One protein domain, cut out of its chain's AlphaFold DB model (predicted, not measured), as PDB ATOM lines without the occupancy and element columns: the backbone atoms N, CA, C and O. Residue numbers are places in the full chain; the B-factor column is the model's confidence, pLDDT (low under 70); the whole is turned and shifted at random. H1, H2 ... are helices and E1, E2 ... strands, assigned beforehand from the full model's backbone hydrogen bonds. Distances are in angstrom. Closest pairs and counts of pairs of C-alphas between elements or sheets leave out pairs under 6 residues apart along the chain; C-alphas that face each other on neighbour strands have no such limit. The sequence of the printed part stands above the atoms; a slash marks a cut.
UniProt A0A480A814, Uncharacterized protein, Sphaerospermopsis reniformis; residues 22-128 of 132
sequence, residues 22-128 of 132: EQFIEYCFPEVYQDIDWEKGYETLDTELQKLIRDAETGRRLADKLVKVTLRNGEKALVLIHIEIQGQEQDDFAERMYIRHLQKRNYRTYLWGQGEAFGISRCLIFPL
ATOM      1  N   GLU A  22     157.904 112.876 179.038       92.25
ATOM      2  CA  GLU A  22     157.641 112.539 180.434       92.25
ATOM      3  C   GLU A  22     158.300 113.550 181.380       92.25
ATOM      4  O   GLU A  22     157.616 114.152 182.205       92.25
ATOM      5  N   GLN A  23     159.595 113.815 181.186       90.75
ATOM      6  CA  GLN A  23     160.356 114.778 181.987       90.75
ATOM      7  C   GLN A  23     159.831 116.207 181.808       90.75
ATOM      8  O   GLN A  23     159.818 116.997 182.748       90.75
ATOM      9  N   PHE A  24     159.365 116.548 180.606       88.19
ATOM     10  CA  PHE A  24     158.744 117.835 180.333       88.19
ATOM     11  C   PHE A  24     157.429 117.996 181.103       88.19
ATOM     12  O   PHE A  24     157.207 119.043 181.707       88.19
ATOM     13  N   ILE A  25     156.560 116.976 181.120       90.06
ATOM     14  CA  ILE A  25     155.328 117.021 181.919       90.06
ATOM     15  C   ILE A  25     155.660 117.037 183.415       90.06
ATOM     16  O   ILE A  25     155.048 117.813 184.138       90.06
ATOM     17  N   GLU A  26     156.634 116.256 183.881       92.88
ATOM     18  CA  GLU A  26     157.075 116.268 185.283       92.88
ATOM     19  C   GLU A  26     157.508 117.668 185.735       92.88
ATOM     20  O   GLU A  26     157.072 118.157 186.777       92.88
ATOM     21  N   TYR A  27     158.325 118.333 184.918       87.75
ATOM     22  CA  TYR A  27     158.889 119.637 185.238       87.75
ATOM     23  C   TYR A  27     157.882 120.785 185.083       87.75
ATOM     24  O   TYR A  27     157.763 121.639 185.962       87.75
ATOM     25  N   CYS A  28     157.152 120.824 183.965       83.50
ATOM     26  CA  CYS A  28     156.255 121.935 183.640       83.50
ATOM     27  C   CYS A  28     154.856 121.768 184.246       83.50
ATOM     28  O   CYS A  28     154.163 122.747 184.513       83.50
ATOM     29  N   PHE A  29     154.409 120.532 184.448       88.06
ATOM     30  CA  PHE A  29     153.038 120.209 184.831       88.06
ATOM     31  C   PHE A  29     153.005 119.074 185.869       88.06
ATOM     32  O   PHE A  29     152.407 118.026 185.612       88.06
ATOM     33  N   PRO A  30     153.601 119.264 187.061       89.94
ATOM     34  CA  PRO A  30     153.736 118.201 188.059       89.94
ATOM     35  C   PRO A  30     152.389 117.593 188.481       89.94
ATOM     36  O   PRO A  30     152.299 116.392 188.719       89.94
ATOM     37  N   GLU A  31     151.314 118.386 188.508       88.56
ATOM     38  CA  GLU A  31     149.956 117.884 188.762       88.56
ATOM     39  C   GLU A  31     149.474 116.921 187.664       88.56
ATOM     40  O   GLU A  31     148.868 115.893 187.952       88.56
ATOM     41  N   VAL A  32     149.785 117.218 186.400       90.75
ATOM     42  CA  VAL A  32     149.455 116.349 185.260       90.75
ATOM     43  C   VAL A  32     150.290 115.077 185.300       90.75
ATOM     44  O   VAL A  32     149.766 113.991 185.064       90.75
ATOM     45  N   TYR A  33     151.575 115.200 185.638       94.00
ATOM     46  CA  TYR A  33     152.469 114.058 185.799       94.00
ATOM     47  C   TYR A  33     151.943 113.066 186.840       94.00
ATOM     48  O   TYR A  33     151.958 111.859 186.608       94.00
ATOM     49  N   GLN A  34     151.444 113.570 187.971       93.62
ATOM     50  CA  GLN A  34     150.910 112.740 189.049       93.62
ATOM     51  C   GLN A  34     149.644 111.980 188.649       93.62
ATOM     52  O   GLN A  34     149.435 110.870 189.135       93.62
ATOM     53  N   ASP A  35     148.835 112.528 187.747       92.94
ATOM     54  CA  ASP A  35     147.587 111.902 187.310       92.94
ATOM     55  C   ASP A  35     147.793 110.786 186.271       92.94
ATOM     56  O   ASP A  35     146.926 109.919 186.123       92.94
ATOM     57  N   ILE A  36     148.924 110.783 185.561       93.69
ATOM     58  CA  ILE A  36     149.237 109.827 184.493       93.69
ATOM     59  C   ILE A  36     149.916 108.571 185.064       93.69
ATOM     60  O   ILE A  36     150.784 108.625 185.937       93.69
ATOM     61  N   ASP A  37     149.508 107.412 184.553       95.38
ATOM     62  CA  ASP A  37     150.133 106.116 184.803       95.38
ATOM     63  C   ASP A  37     151.236 105.855 183.762       95.38
ATOM     64  O   ASP A  37     151.002 105.250 182.713       95.38
ATOM     65  N   TRP A  38     152.440 106.359 184.047       94.00
ATOM     66  CA  TRP A  38     153.604 106.271 183.157       94.00
ATOM     67  C   TRP A  38     154.102 104.840 182.928       94.00
ATOM     68  O   TRP A  38     154.670 104.560 181.874       94.00
ATOM     69  N   GLU A  39     153.816 103.900 183.838       94.50
ATOM     70  CA  GLU A  39     154.173 102.483 183.665       94.50
ATOM     71  C   GLU A  39     153.434 101.844 182.480       94.50
ATOM     72  O   GLU A  39     153.946 100.924 181.840       94.50
ATOM     73  N   LYS A  40     152.243 102.353 182.141       92.81
ATOM     74  CA  LYS A  40     151.485 101.925 180.955       92.81
ATOM     75  C   LYS A  40     151.950 102.587 179.658       92.81
ATOM     76  O   LYS A  40     151.464 102.216 178.588       92.81
ATOM     77  N   GLY A  41     152.867 103.547 179.747       92.06
ATOM     78  CA  GLY A  41     153.325 104.352 178.624       92.06
ATOM     79  C   GLY A  41     152.238 105.258 178.040       92.06
ATOM     80  O   GLY A  41     151.150 105.445 178.593       92.06
ATOM     81  N   TYR A  42     152.548 105.836 176.883       93.31
ATOM     82  CA  TYR A  42     151.667 106.738 176.148       93.31
ATOM     83  C   TYR A  42     151.772 106.495 174.640       93.31
ATOM     84  O   TYR A  42     152.754 105.950 174.140       93.31
ATOM     85  N   GLU A  43     150.746 106.914 173.908       92.25
ATOM     86  CA  GLU A  43     150.668 106.818 172.448       92.25
ATOM     87  C   GLU A  43     150.650 108.226 171.846       92.25
ATOM     88  O   GLU A  43     149.804 109.046 172.202       92.25
ATOM     89  N   THR A  44     151.570 108.524 170.930       89.50
ATOM     90  CA  THR A  44     151.600 109.809 170.216       89.50
ATOM     91  C   THR A  44     150.621 109.799 169.046       89.50
ATOM     92  O   THR A  44     150.692 108.923 168.187       89.50
ATOM     93  N   LEU A  45     149.745 110.799 168.976       87.81
ATOM     94  CA  LEU A  45     148.691 110.917 167.965       87.81
ATOM     95  C   LEU A  45     148.991 112.056 166.982       87.81
ATOM     96  O   LEU A  45     148.214 113.003 166.830       87.81
ATOM     97  N   ASP A  46     150.158 111.996 166.335       82.06
ATOM     98  CA  ASP A  46     150.637 113.075 165.463       82.06
ATOM     99  C   ASP A  46     149.735 113.252 164.221       82.06
ATOM    100  O   ASP A  46     149.519 114.372 163.758       82.06
ATOM    101  N   THR A  47     149.131 112.175 163.701       81.12
ATOM    102  CA  THR A  47     148.221 112.249 162.537       81.12
ATOM    103  C   THR A  47     146.891 112.912 162.897       81.12
ATOM    104  O   THR A  47     146.369 113.736 162.143       81.12
ATOM    105  N   GLU A  48     146.328 112.570 164.051       81.81
ATOM    106  CA  GLU A  48     145.101 113.151 164.591       81.81
ATOM    107  C   GLU A  48     145.317 114.620 164.937       81.81
ATOM    108  O   GLU A  48     144.469 115.452 164.624       81.81
ATOM    109  N   LEU A  49     146.480 114.951 165.505       79.25
ATOM    110  CA  LEU A  49     146.886 116.328 165.747       79.25
ATOM    111  C   LEU A  49     146.894 117.140 164.446       79.25
ATOM    112  O   LEU A  49     146.311 118.219 164.400       79.25
ATOM    113  N   GLN A  50     147.479 116.608 163.367       73.31
ATOM    114  CA  GLN A  50     147.471 117.283 162.063       73.31
ATOM    115  C   GLN A  50     146.050 117.523 161.534       73.31
ATOM    116  O   GLN A  50     145.796 118.566 160.934       73.31
ATOM    117  N   LYS A  51     145.111 116.597 161.761       70.19
ATOM    118  CA  LYS A  51     143.696 116.788 161.393       70.19
ATOM    119  C   LYS A  51     143.036 117.879 162.237       70.19
ATOM    120  O   LYS A  51     142.445 118.791 161.674       70.19
ATOM    121  N   LEU A  52     143.222 117.845 163.559       68.25
ATOM    122  CA  LEU A  52     142.694 118.861 164.477       68.25
ATOM    123  C   LEU A  52     143.199 120.271 164.140       68.25
ATOM    124  O   LEU A  52     142.433 121.227 164.209       68.25
ATOM    125  N   ILE A  53     144.475 120.398 163.759       66.19
ATOM    126  CA  ILE A  53     145.066 121.672 163.331       66.19
ATOM    127  C   ILE A  53     144.452 122.147 162.009       66.19
ATOM    128  O   ILE A  53     144.173 123.333 161.872       66.19
ATOM    129  N   ARG A  54     144.238 121.248 161.038       60.53
ATOM    130  CA  ARG A  54     143.632 121.595 159.738       60.53
ATOM    131  C   ARG A  54     142.187 122.065 159.877       60.53
ATOM    132  O   ARG A  54     141.812 123.020 159.210       60.53
ATOM    133  N   ASP A  55     141.413 121.417 160.744       55.88
ATOM    134  CA  ASP A  55     140.005 121.760 160.982       55.88
ATOM    135  C   ASP A  55     139.849 123.086 161.750       55.88
ATOM    136  O   ASP A  55     138.822 123.759 161.659       55.88
ATOM    137  N   ALA A  56     140.876 123.499 162.496       59.53
ATOM    138  CA  ALA A  56     140.934 124.811 163.118       59.53
ATOM    139  C   ALA A  56     141.453 125.863 162.117       59.53
ATOM    140  O   ALA A  56     142.595 126.302 162.198       59.53
ATOM    141  N   GLU A  57     140.600 126.301 161.182       45.84
ATOM    142  CA  GLU A  57     140.894 127.238 160.069       45.84
ATOM    143  C   GLU A  57     141.540 128.599 160.442       45.84
ATOM    144  O   GLU A  57     141.864 129.414 159.579       45.84
ATOM    145  N   THR A  58     141.776 128.895 161.714       45.47
ATOM    146  CA  THR A  58     142.461 130.115 162.152       45.47
ATOM    147  C   THR A  58     143.957 129.871 162.280       45.47
ATOM    148  O   THR A  58     144.362 129.158 163.190       45.47
ATOM    149  N   GLY A  59     144.767 130.505 161.421       41.88
ATOM    150  CA  GLY A  59     146.233 130.394 161.308       41.88
ATOM    151  C   GLY A  59     147.065 130.644 162.577       41.88
ATOM    152  O   GLY A  59     147.897 131.547 162.624       41.88
ATOM    153  N   ARG A  60     146.876 129.822 163.606       50.03
ATOM    154  CA  ARG A  60     147.627 129.782 164.856       50.03
ATOM    155  C   ARG A  60     148.059 128.343 165.093       50.03
ATOM    156  O   ARG A  60     147.263 127.417 164.980       50.03
ATOM    157  N   ARG A  61     149.350 128.172 165.365       54.06
ATOM    158  CA  ARG A  61     149.987 126.893 165.694       54.06
ATOM    159  C   ARG A  61     149.323 126.381 166.971       54.06
ATOM    160  O   ARG A  61     149.582 126.938 168.018       54.06
ATOM    161  N   LEU A  62     148.377 125.451 166.866       56.44
ATOM    162  CA  LEU A  62     147.400 125.217 167.941       56.44
ATOM    163  C   LEU A  62     147.799 124.136 168.951       56.44
ATOM    164  O   LEU A  62     147.211 124.086 170.027       56.44
ATOM    165  N   ALA A  63     148.779 123.294 168.633       59.97
ATOM    166  CA  ALA A  63     149.423 122.393 169.579       59.97
ATOM    167  C   ALA A  63     150.652 121.737 168.952       59.97
ATOM    168  O   ALA A  63     150.738 121.588 167.732       59.97
ATOM    169  N   ASP A  64     151.572 121.320 169.811       75.56
ATOM    170  CA  ASP A  64     152.859 120.743 169.432       75.56
ATOM    171  C   ASP A  64     152.874 119.232 169.649       75.56
ATOM    172  O   ASP A  64     153.526 118.506 168.898       75.56
ATOM    173  N   LYS A  65     152.103 118.740 170.628       85.56
ATOM    174  CA  LYS A  65     151.957 117.308 170.876       85.56
ATOM    175  C   LYS A  65     150.542 116.947 171.303       85.56
ATOM    176  O   LYS A  65     149.934 117.624 172.129       85.56
ATOM    177  N   LEU A  66     150.038 115.843 170.763       87.69
ATOM    178  CA  LEU A  66     148.840 115.169 171.244       87.69
ATOM    179  C   LEU A  66     149.241 113.755 171.634       87.69
ATOM    180  O   LEU A  66     149.758 113.006 170.804       87.69
ATOM    181  N   VAL A  67     148.994 113.389 172.886       91.31
ATOM    182  CA  VAL A  67     149.260 112.039 173.372       91.31
ATOM    183  C   VAL A  67     148.043 111.449 174.046       91.31
ATOM    184  O   VAL A  67     147.254 112.140 174.685       91.31
ATOM    185  N   LYS A  68     147.891 110.144 173.901       92.75
ATOM    186  CA  LYS A  68     146.908 109.347 174.607       92.75
ATOM    187  C   LYS A  68     147.589 108.636 175.760       92.75
ATOM    188  O   LYS A  68     148.593 107.955 175.574       92.75
ATOM    189  N   VAL A  69     147.010 108.797 176.940       94.19
ATOM    190  CA  VAL A  69     147.552 108.311 178.209       94.19
ATOM    191  C   VAL A  69     146.501 107.502 178.953       94.19
ATOM    192  O   VAL A  69     145.297 107.618 178.694       94.19
ATOM    193  N   THR A  70     146.963 106.692 179.898       94.50
ATOM    194  CA  THR A  70     146.103 106.110 180.927       94.50
ATOM    195  C   THR A  70     146.319 106.897 182.210       94.50
ATOM    196  O   THR A  70     147.456 107.112 182.615       94.50
ATOM    197  N   LEU A  71     145.240 107.360 182.825       92.69
ATOM    198  CA  LEU A  71     145.279 107.999 184.132       92.69
ATOM    199  C   LEU A  71     145.371 106.932 185.228       92.69
ATOM    200  O   LEU A  71     144.950 105.787 185.037       92.69
ATOM    201  N   ARG A  72     145.863 107.302 186.412       93.50
ATOM    202  CA  ARG A  72     145.977 106.384 187.562       93.50
ATOM    203  C   ARG A  72     144.638 105.815 188.029       93.50
ATOM    204  O   ARG A  72     144.601 104.728 188.598       93.50
ATOM    205  N   ASN A  73     143.534 106.507 187.753       89.50
ATOM    206  CA  ASN A  73     142.178 106.012 188.009       89.50
ATOM    207  C   ASN A  73     141.715 104.939 186.991       89.50
ATOM    208  O   ASN A  73     140.599 104.435 187.097       89.50
ATOM    209  N   GLY A  74     142.553 104.588 186.008       90.00
ATOM    210  CA  GLY A  74     142.275 103.604 184.961       90.00
ATOM    211  C   GLY A  74     141.576 104.168 183.722       90.00
ATOM    212  O   GLY A  74     141.450 103.459 182.721       90.00
ATOM    213  N   GLU A  75     141.142 105.428 183.747       90.69
ATOM    214  CA  GLU A  75     140.522 106.078 182.597       90.69
ATOM    215  C   GLU A  75     141.561 106.422 181.535       90.69
ATOM    216  O   GLU A  75     142.721 106.712 181.825       90.69
ATOM    217  N   LYS A  76     141.138 106.428 180.272       92.00
ATOM    218  CA  LYS A  76     141.983 106.928 179.191       92.00
ATOM    219  C   LYS A  76     141.724 108.417 178.992       92.00
ATOM    220  O   LYS A  76     140.577 108.869 179.053       92.00
ATOM    221  N   ALA A  77     142.776 109.166 178.692       90.44
ATOM    222  CA  ALA A  77     142.689 110.588 178.398       90.44
ATOM    223  C   ALA A  77     143.572 110.970 177.207       90.44
ATOM    224  O   ALA A  77     144.505 110.253 176.843       90.44
ATOM    225  N   LEU A  78     143.254 112.106 176.598       89.81
ATOM    226  CA  LEU A  78     144.112 112.809 175.659       89.81
ATOM    227  C   LEU A  78     144.765 113.982 176.379       89.81
ATOM    228  O   LEU A  78     144.077 114.761 177.034       89.81
ATOM    229  N   VAL A  79     146.070 114.124 176.217       88.81
ATOM    230  CA  VAL A  79     146.844 115.261 176.695       88.81
ATOM    231  C   VAL A  79     147.313 116.033 175.471       88.81
ATOM    232  O   VAL A  79     148.055 115.508 174.639       88.81
ATOM    233  N   LEU A  80     146.837 117.266 175.340       85.88
ATOM    234  CA  LEU A  80     147.260 118.199 174.305       85.88
ATOM    235  C   LEU A  80     148.231 119.199 174.925       85.88
ATOM    236  O   LEU A  80     147.868 119.914 175.861       85.88
ATOM    237  N   ILE A  81     149.445 119.255 174.391       83.94
ATOM    238  CA  ILE A  81     150.492 120.165 174.838       83.94
ATOM    239  C   ILE A  81     150.744 121.175 173.738       83.94
ATOM    240  O   ILE A  81     150.974 120.825 172.577       83.94
ATOM    241  N   HIS A  82     150.713 122.436 174.132       80.81
ATOM    242  CA  HIS A  82     151.020 123.551 173.270       80.81
ATOM    243  C   HIS A  82     152.082 124.427 173.923       80.81
ATOM    244  O   HIS A  82     151.937 124.817 175.081       80.81
ATOM    245  N   ILE A  83     153.135 124.725 173.174       75.06
ATOM    246  CA  ILE A  83     154.261 125.543 173.599       75.06
ATOM    247  C   ILE A  83     154.311 126.767 172.688       75.06
ATOM    248  O   ILE A  83     154.432 126.652 171.470       75.06
ATOM    249  N   GLU A  84     154.272 127.958 173.276       70.94
ATOM    250  CA  GLU A  84     154.609 129.187 172.566       70.94
ATOM    251  C   GLU A  84     155.920 129.745 173.108       70.94
ATOM    252  O   GLU A  84     156.000 130.222 174.241       70.94
ATOM    253  N   ILE A  85     156.954 129.713 172.267       66.00
ATOM    254  CA  ILE A  85     158.264 130.284 172.572       66.00
ATOM    255  C   ILE A  85     158.338 131.649 171.902       66.00
ATOM    256  O   ILE A  85     158.477 131.750 170.683       66.00
ATOM    257  N   GLN A  86     158.220 132.711 172.696       57.75
ATOM    258  CA  GLN A  86     158.446 134.079 172.233       57.75
ATOM    259  C   GLN A  86     159.726 134.617 172.872       57.75
ATOM    260  O   GLN A  86     159.916 134.521 174.080       57.75
ATOM    261  N   GLY A  87     160.625 135.143 172.037       50.91
ATOM    262  CA  GLY A  87     161.938 135.638 172.461       50.91
ATOM    263  C   GLY A  87     161.942 137.062 173.025       50.91
ATOM    264  O   GLY A  87     163.011 137.571 173.341       50.91
ATOM    265  N   GLN A  88     160.779 137.713 173.114       48.94
ATOM    266  CA  GLN A  88     160.601 139.010 173.762       48.94
ATOM    267  C   GLN A  88     159.303 139.009 174.565       48.94
ATOM    268  O   GLN A  88     158.299 138.445 174.120       48.94
ATOM    269  N   GLU A  89     159.338 139.652 175.730       48.00
ATOM    270  CA  GLU A  89     158.163 139.924 176.550       48.00
ATOM    271  C   GLU A  89     157.210 140.823 175.746       48.00
ATOM    272  O   GLU A  89     157.588 141.895 175.275       48.00
ATOM    273  N   GLN A  90     155.995 140.342 175.493       52.69
ATOM    274  CA  GLN A  90     154.909 141.172 174.982       52.69
ATOM    275  C   GLN A  90     153.872 141.268 176.090       52.69
ATOM    276  O   GLN A  90     153.404 140.227 176.557       52.69
ATOM    277  N   ASP A  91     153.491 142.488 176.460       49.34
ATOM    278  CA  ASP A  91     152.574 142.767 177.576       49.34
ATOM    279  C   ASP A  91     151.239 141.992 177.470       49.34
ATOM    280  O   ASP A  91     150.675 141.566 178.475       49.34
ATOM    281  N   ASP A  92     150.789 141.682 176.248       54.34
ATOM    282  CA  ASP A  92     149.540 140.947 175.982       54.34
ATOM    283  C   ASP A  92     149.707 139.409 175.905       54.34
ATOM    284  O   ASP A  92     148.768 138.683 175.566       54.34
ATOM    285  N   PHE A  93     150.909 138.859 176.115       52.56
ATOM    286  CA  PHE A  93     151.202 137.444 175.836       52.56
ATOM    287  C   PHE A  93     150.506 136.486 176.808       52.56
ATOM    288  O   PHE A  93     149.841 135.535 176.378       52.56
ATOM    289  N   ALA A  94     150.592 136.775 178.107       50.00
ATOM    290  CA  ALA A  94     149.877 136.025 179.136       50.00
ATOM    291  C   ALA A  94     148.357 136.090 178.910       50.00
ATOM    292  O   ALA A  94     147.662 135.082 179.055       50.00
ATOM    293  N   GLU A  95     147.844 137.240 178.458       50.25
ATOM    294  CA  GLU A  95     146.424 137.436 178.172       50.25
ATOM    295  C   GLU A  95     145.964 136.673 176.920       50.25
ATOM    296  O   GLU A  95     144.886 136.088 176.933       50.25
ATOM    297  N   ARG A  96     146.779 136.560 175.860       52.28
ATOM    298  CA  ARG A  96     146.465 135.700 174.695       52.28
ATOM    299  C   ARG A  96     146.481 134.210 175.035       52.28
ATOM    300  O   ARG A  96     145.716 133.446 174.441       52.28
ATOM    301  N   MET A  97     147.312 133.795 175.992       50.03
ATOM    302  CA  MET A  97     147.241 132.447 176.552       50.03
ATOM    303  C   MET A  97     145.962 132.266 177.383       50.03
ATOM    304  O   MET A  97     145.233 131.288 177.219       50.03
ATOM    305  N   TYR A  98     145.604 133.242 178.208       45.53
ATOM    306  CA  TYR A  98     144.411 133.162 179.048       45.53
ATOM    307  C   TYR A  98     143.096 133.268 178.248       45.53
ATOM    308  O   TYR A  98     142.111 132.592 178.549       45.53
ATOM    309  N   ILE A  99     143.088 134.048 177.166       45.03
ATOM    310  CA  ILE A  99     141.899 134.418 176.398       45.03
ATOM    311  C   ILE A  99     142.071 134.002 174.934       45.03
ATOM    312  O   ILE A  99     142.518 134.782 174.093       45.03
ATOM    313  N   ARG A 100     141.639 132.773 174.611       46.44
ATOM    314  CA  ARG A 100     140.830 132.453 173.410       46.44
ATOM    315  C   ARG A 100     140.433 130.970 173.345       46.44
ATOM    316  O   ARG A 100     141.195 130.109 172.935       46.44
ATOM    317  N   HIS A 101     139.177 130.743 173.728       46.47
ATOM    318  CA  HIS A 101     138.192 129.810 173.170       46.47
ATOM    319  C   HIS A 101     138.660 128.426 172.687       46.47
ATOM    320  O   HIS A 101     138.742 128.168 171.491       46.47
ATOM    321  N   LEU A 102     138.705 127.470 173.612       42.94
ATOM    322  CA  LEU A 102     138.040 126.192 173.362       42.94
ATOM    323  C   LEU A 102     136.649 126.315 173.990       42.94
ATOM    324  O   LEU A 102     136.495 126.384 175.206       42.94
ATOM    325  N   GLN A 103     135.627 126.482 173.155       45.53
ATOM    326  CA  GLN A 103     134.242 126.589 173.611       45.53
ATOM    327  C   GLN A 103     133.877 125.349 174.434       45.53
ATOM    328  O   GLN A 103     133.830 124.266 173.865       45.53
ATOM    329  N   LYS A 104     133.624 125.528 175.741       45.72
ATOM    330  CA  LYS A 104     132.897 124.614 176.645       45.72
ATOM    331  C   LYS A 104     133.091 123.123 176.326       45.72
ATOM    332  O   LYS A 104     132.245 122.516 175.675       45.72
ATOM    333  N   ARG A 105     134.178 122.515 176.802       57.97
ATOM    334  CA  ARG A 105     134.352 121.051 176.764       57.97
ATOM    335  C   ARG A 105     134.826 120.574 178.140       57.97
ATOM    336  O   ARG A 105     135.460 121.343 178.857       57.97
ATOM    337  N   ASN A 106     134.499 119.341 178.528       63.66
ATOM    338  CA  ASN A 106     134.907 118.758 179.815       63.66
ATOM    339  C   ASN A 106     136.411 118.426 179.796       63.66
ATOM    340  O   ASN A 106     136.779 117.270 179.626       63.66
ATOM    341  N   TYR A 107     137.283 119.430 179.917       71.69
ATOM    342  CA  TYR A 107     138.735 119.253 180.009       71.69
ATOM    343  C   TYR A 107     139.329 120.075 181.151       71.69
ATOM    344  O   TYR A 107     138.799 121.120 181.529       71.69
ATOM    345  N   ARG A 108     140.456 119.601 181.687       80.75
ATOM    346  CA  ARG A 108     141.279 120.339 182.659       80.75
ATOM    347  C   ARG A 108     142.361 121.112 181.909       80.75
ATOM    348  O   ARG A 108     142.889 120.608 180.922       80.75
ATOM    349  N   THR A 109     142.658 122.333 182.353       79.31
ATOM    350  CA  THR A 109     143.663 123.219 181.740       79.31
ATOM    351  C   THR A 109     144.746 123.563 182.742       79.31
ATOM    352  O   THR A 109     144.431 123.959 183.860       79.31
ATOM    353  N   TYR A 110     145.995 123.491 182.297       79.69
ATOM    354  CA  TYR A 110     147.179 123.873 183.050       79.69
ATOM    355  C   TYR A 110     147.999 124.859 182.233       79.69
ATOM    356  O   TYR A 110     148.132 124.710 181.016       79.69
ATOM    357  N   LEU A 111     148.544 125.863 182.909       78.12
ATOM    358  CA  LEU A 111     149.430 126.862 182.329       78.12
ATOM    359  C   LEU A 111     150.753 126.825 183.087       78.12
ATOM    360  O   LEU A 111     150.758 126.778 184.313       78.12
ATOM    361  N   TRP A 112     151.852 126.864 182.346       74.50
ATOM    362  CA  TRP A 112     153.200 126.969 182.880       74.50
ATOM    363  C   TRP A 112     153.922 128.124 182.192       74.50
ATOM    364  O   TRP A 112     153.904 128.225 180.965       74.50
ATOM    365  N   GLY A 113     154.554 128.993 182.974       71.62
ATOM    366  CA  GLY A 113     155.402 130.073 182.482       71.62
ATOM    367  C   GLY A 113     156.384 130.500 183.569       71.62
ATOM    368  O   GLY A 113     156.002 130.594 184.735       71.62
ATOM    369  N   GLN A 114     157.643 130.726 183.194       60.25
ATOM    370  CA  GLN A 114     158.683 131.250 184.083       60.25
ATOM    371  C   GLN A 114     158.846 132.752 183.836       60.25
ATOM    372  O   GLN A 114     158.925 133.187 182.686       60.25
ATOM    373  N   GLY A 115     158.877 133.545 184.911       55.19
ATOM    374  CA  GLY A 115     159.135 134.984 184.828       55.19
ATOM    375  C   GLY A 115     160.483 135.266 184.159       55.19
ATOM    376  O   GLY A 115     161.463 134.577 184.429       55.19
ATOM    377  N   GLU A 116     160.497 136.246 183.256       46.06
ATOM    378  CA  GLU A 116     161.646 136.751 182.480       46.06
ATOM    379  C   GLU A 116     162.355 135.780 181.504       46.06
ATOM    380  O   GLU A 116     163.175 136.239 180.708       46.06
ATOM    381  N   ALA A 117     162.031 134.477 181.449       46.22
ATOM    382  CA  ALA A 117     162.719 133.538 180.549       46.22
ATOM    383  C   ALA A 117     161.790 132.595 179.751       46.22
ATOM    384  O   ALA A 117     161.322 131.571 180.236       46.22
ATOM    385  N   PHE A 118     161.627 132.950 178.469       58.50
ATOM    386  CA  PHE A 118     161.448 132.097 177.280       58.50
ATOM    387  C   PHE A 118     160.455 130.919 177.362       58.50
ATOM    388  O   PHE A 118     160.840 129.754 177.351       58.50
ATOM    389  N   GLY A 119     159.161 131.239 177.265       62.72
ATOM    390  CA  GLY A 119     158.129 130.325 176.762       62.72
ATOM    391  C   GLY A 119     156.988 130.054 177.741       62.72
ATOM    392  O   GLY A 119     157.214 129.688 178.890       62.72
ATOM    393  N   ILE A 120     155.745 130.209 177.273       66.44
ATOM    394  CA  ILE A 120     154.554 129.759 178.007       66.44
ATOM    395  C   ILE A 120     154.086 128.455 177.378       66.44
ATOM    396  O   ILE A 120     153.952 128.344 176.157       66.44
ATOM    397  N   SER A 121     153.822 127.470 178.227       73.06
ATOM    398  CA  SER A 121     153.259 126.188 177.827       73.06
ATOM    399  C   SER A 121     151.862 126.023 178.409       73.06
ATOM    400  O   SER A 121     151.600 126.358 179.566       73.06
ATOM    401  N   ARG A 122     150.953 125.461 177.617       78.06
ATOM    402  CA  ARG A 122     149.613 125.060 178.041       78.06
ATOM    403  C   ARG A 122     149.448 123.562 177.860       78.06
ATOM    404  O   ARG A 122     149.759 123.025 176.800       78.06
ATOM    405  N   CYS A 123     148.891 122.916 178.873       81.25
ATOM    406  CA  CYS A 123     148.525 121.511 178.835       81.25
ATOM    407  C   CYS A 123     147.016 121.367 179.057       81.25
ATOM    408  O   CYS A 123     146.453 121.959 179.979       81.25
ATOM    409  N   LEU A 124     146.350 120.608 178.189       82.06
ATOM    410  CA  LEU A 124     144.920 120.323 178.266       82.06
ATOM    411  C   LEU A 124     144.699 118.817 178.370       82.06
ATOM    412  O   LEU A 124     145.197 118.070 177.531       82.06
ATOM    413  N   ILE A 125     143.914 118.381 179.354       82.81
ATOM    414  CA  ILE A 125     143.572 116.967 179.550       82.81
ATOM    415  C   ILE A 125     142.095 116.748 179.242       82.81
ATOM    416  O   ILE A 125     141.228 117.287 179.932       82.81
ATOM    417  N   PHE A 126     141.816 115.908 178.248       82.19
ATOM    418  CA  PHE A 126     140.475 115.526 177.813       82.19
ATOM    419  C   PHE A 126     140.204 114.058 178.172       82.19
ATOM    420  O   PHE A 126     140.973 113.191 177.756       82.19
ATOM    421  N   PRO A 127     139.109 113.720 178.869       78.75
ATOM    422  CA  PRO A 127     138.673 112.332 179.003       78.75
ATOM    423  C   PRO A 127     138.377 111.732 177.620       78.75
ATOM    424  O   PRO A 127     137.674 112.351 176.823       78.75
ATOM    425  N   LEU A 128     138.843 110.511 177.326       72.56
ATOM    426  CA  LEU A 128     138.575 109.861 176.026       72.56
ATOM    427  C   LEU A 128     137.097 109.530 175.807       72.56
ATOM    428  O   LEU A 128     136.647 109.360 174.676       72.56
TER     429      LEU A 128
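This is residues 22 to 128 of the 132 residues of an uncharacterized protein of Sphaerospermopsis reniformis (UniProt A0A480A814). One twisted sheet of five antiparallel strands makes the body, with short helices on it: H1 packs on one face, together with H2, which touches H1, while H4 covers part of E5 on the opposite face. H3 grazes the sheet, chiefly near E2, and two stretches stick out: residues 55 to 60, of which 55 belongs to H3, and residues 99 to 104, in the link from H4 to E4. The printed part has 107 residues, with four named helices and five named strands in the order H1 H2 E1 H3 E2 E3 H4 E4 E5, and its class is mixed, helices and strands. The sheet runs E1 E2 E3 E5 E4. The whole is compact, with a radius of gyration of the C-alphas of 14.2 A and spans of 41 by 31 by 23 A.

In the sheet, E3 is the longest strand, residues 76 to 84, 26.4 A from C-alpha 76 at (141.983, 106.928, 179.191) to C-alpha 84. E5 is residues 120 to 127, 23.6 A, and ends with C-alpha 127 at (138.673, 112.332, 179.003). E4 is residues 108 to 113, 17.2 A; E2 is residues 65 to 70, 16.1 A; E1 is residues 42 to 44. H3 is the longest helix, residues 46 to 55, 14.4 A. H1 is residues 22 to 28, 10.0 A, beginning with C-alpha 22 at (157.641, 112.539, 180.434); H2 is residues 30 to 35 and H4 residues 93 to 98.

E3 and E5 are antiparallel at 163 degrees, with N 80 and O 124 2.9 A apart, within hydrogen-bond range. E2 and E3 form a hairpin, with N 79 and O 67 at 2.8 A; E4 and E5 form another, with N 110 and O 123 at 2.8 A. The edge strand E1 is antiparallel to E2, with N 68 and O 43 at 2.8 A; the other edge strand is E4. E3, H4 and E4 make a split strand-helix-strand unit, two strands running the same way with E5 between them, and its crossover is right-handed. H4 is over E5, along the strands at 10 degrees on the local plane; their closest C-alphas, of Met 97 and Arg 122, are 7.9 A apart. H1 and H4 are on opposite faces. H1 comes closest to E4 at the C-alphas of Cys 28 and Trp 112, 5.9 A. H1 and H2 touch, closest at the C-alphas of Glu 26 and Tyr 33, 5.1 A, at a steep tilt of 48 degrees, opposite ways. H2 only grazes the sheet with residues 31 to 35, and H3 only grazes it with residues 46 to 52. The closest C-alphas of H3 and E2, of Leu 49 and Leu 66, are 5.9 A apart. H3 and H4 are apart. In H1, H2, H3 and H4 every O i to N i+4 pair is within hydrogen-bond range.

The two C-alphas farthest apart, of Gly 74 and Gln 88, are 41.4 A apart. The printed part has no cut and no long link. The mean pLDDT of the printed part is 73.3; residues 52 to 63, 85 to 106 and 114 to 120 are under 70.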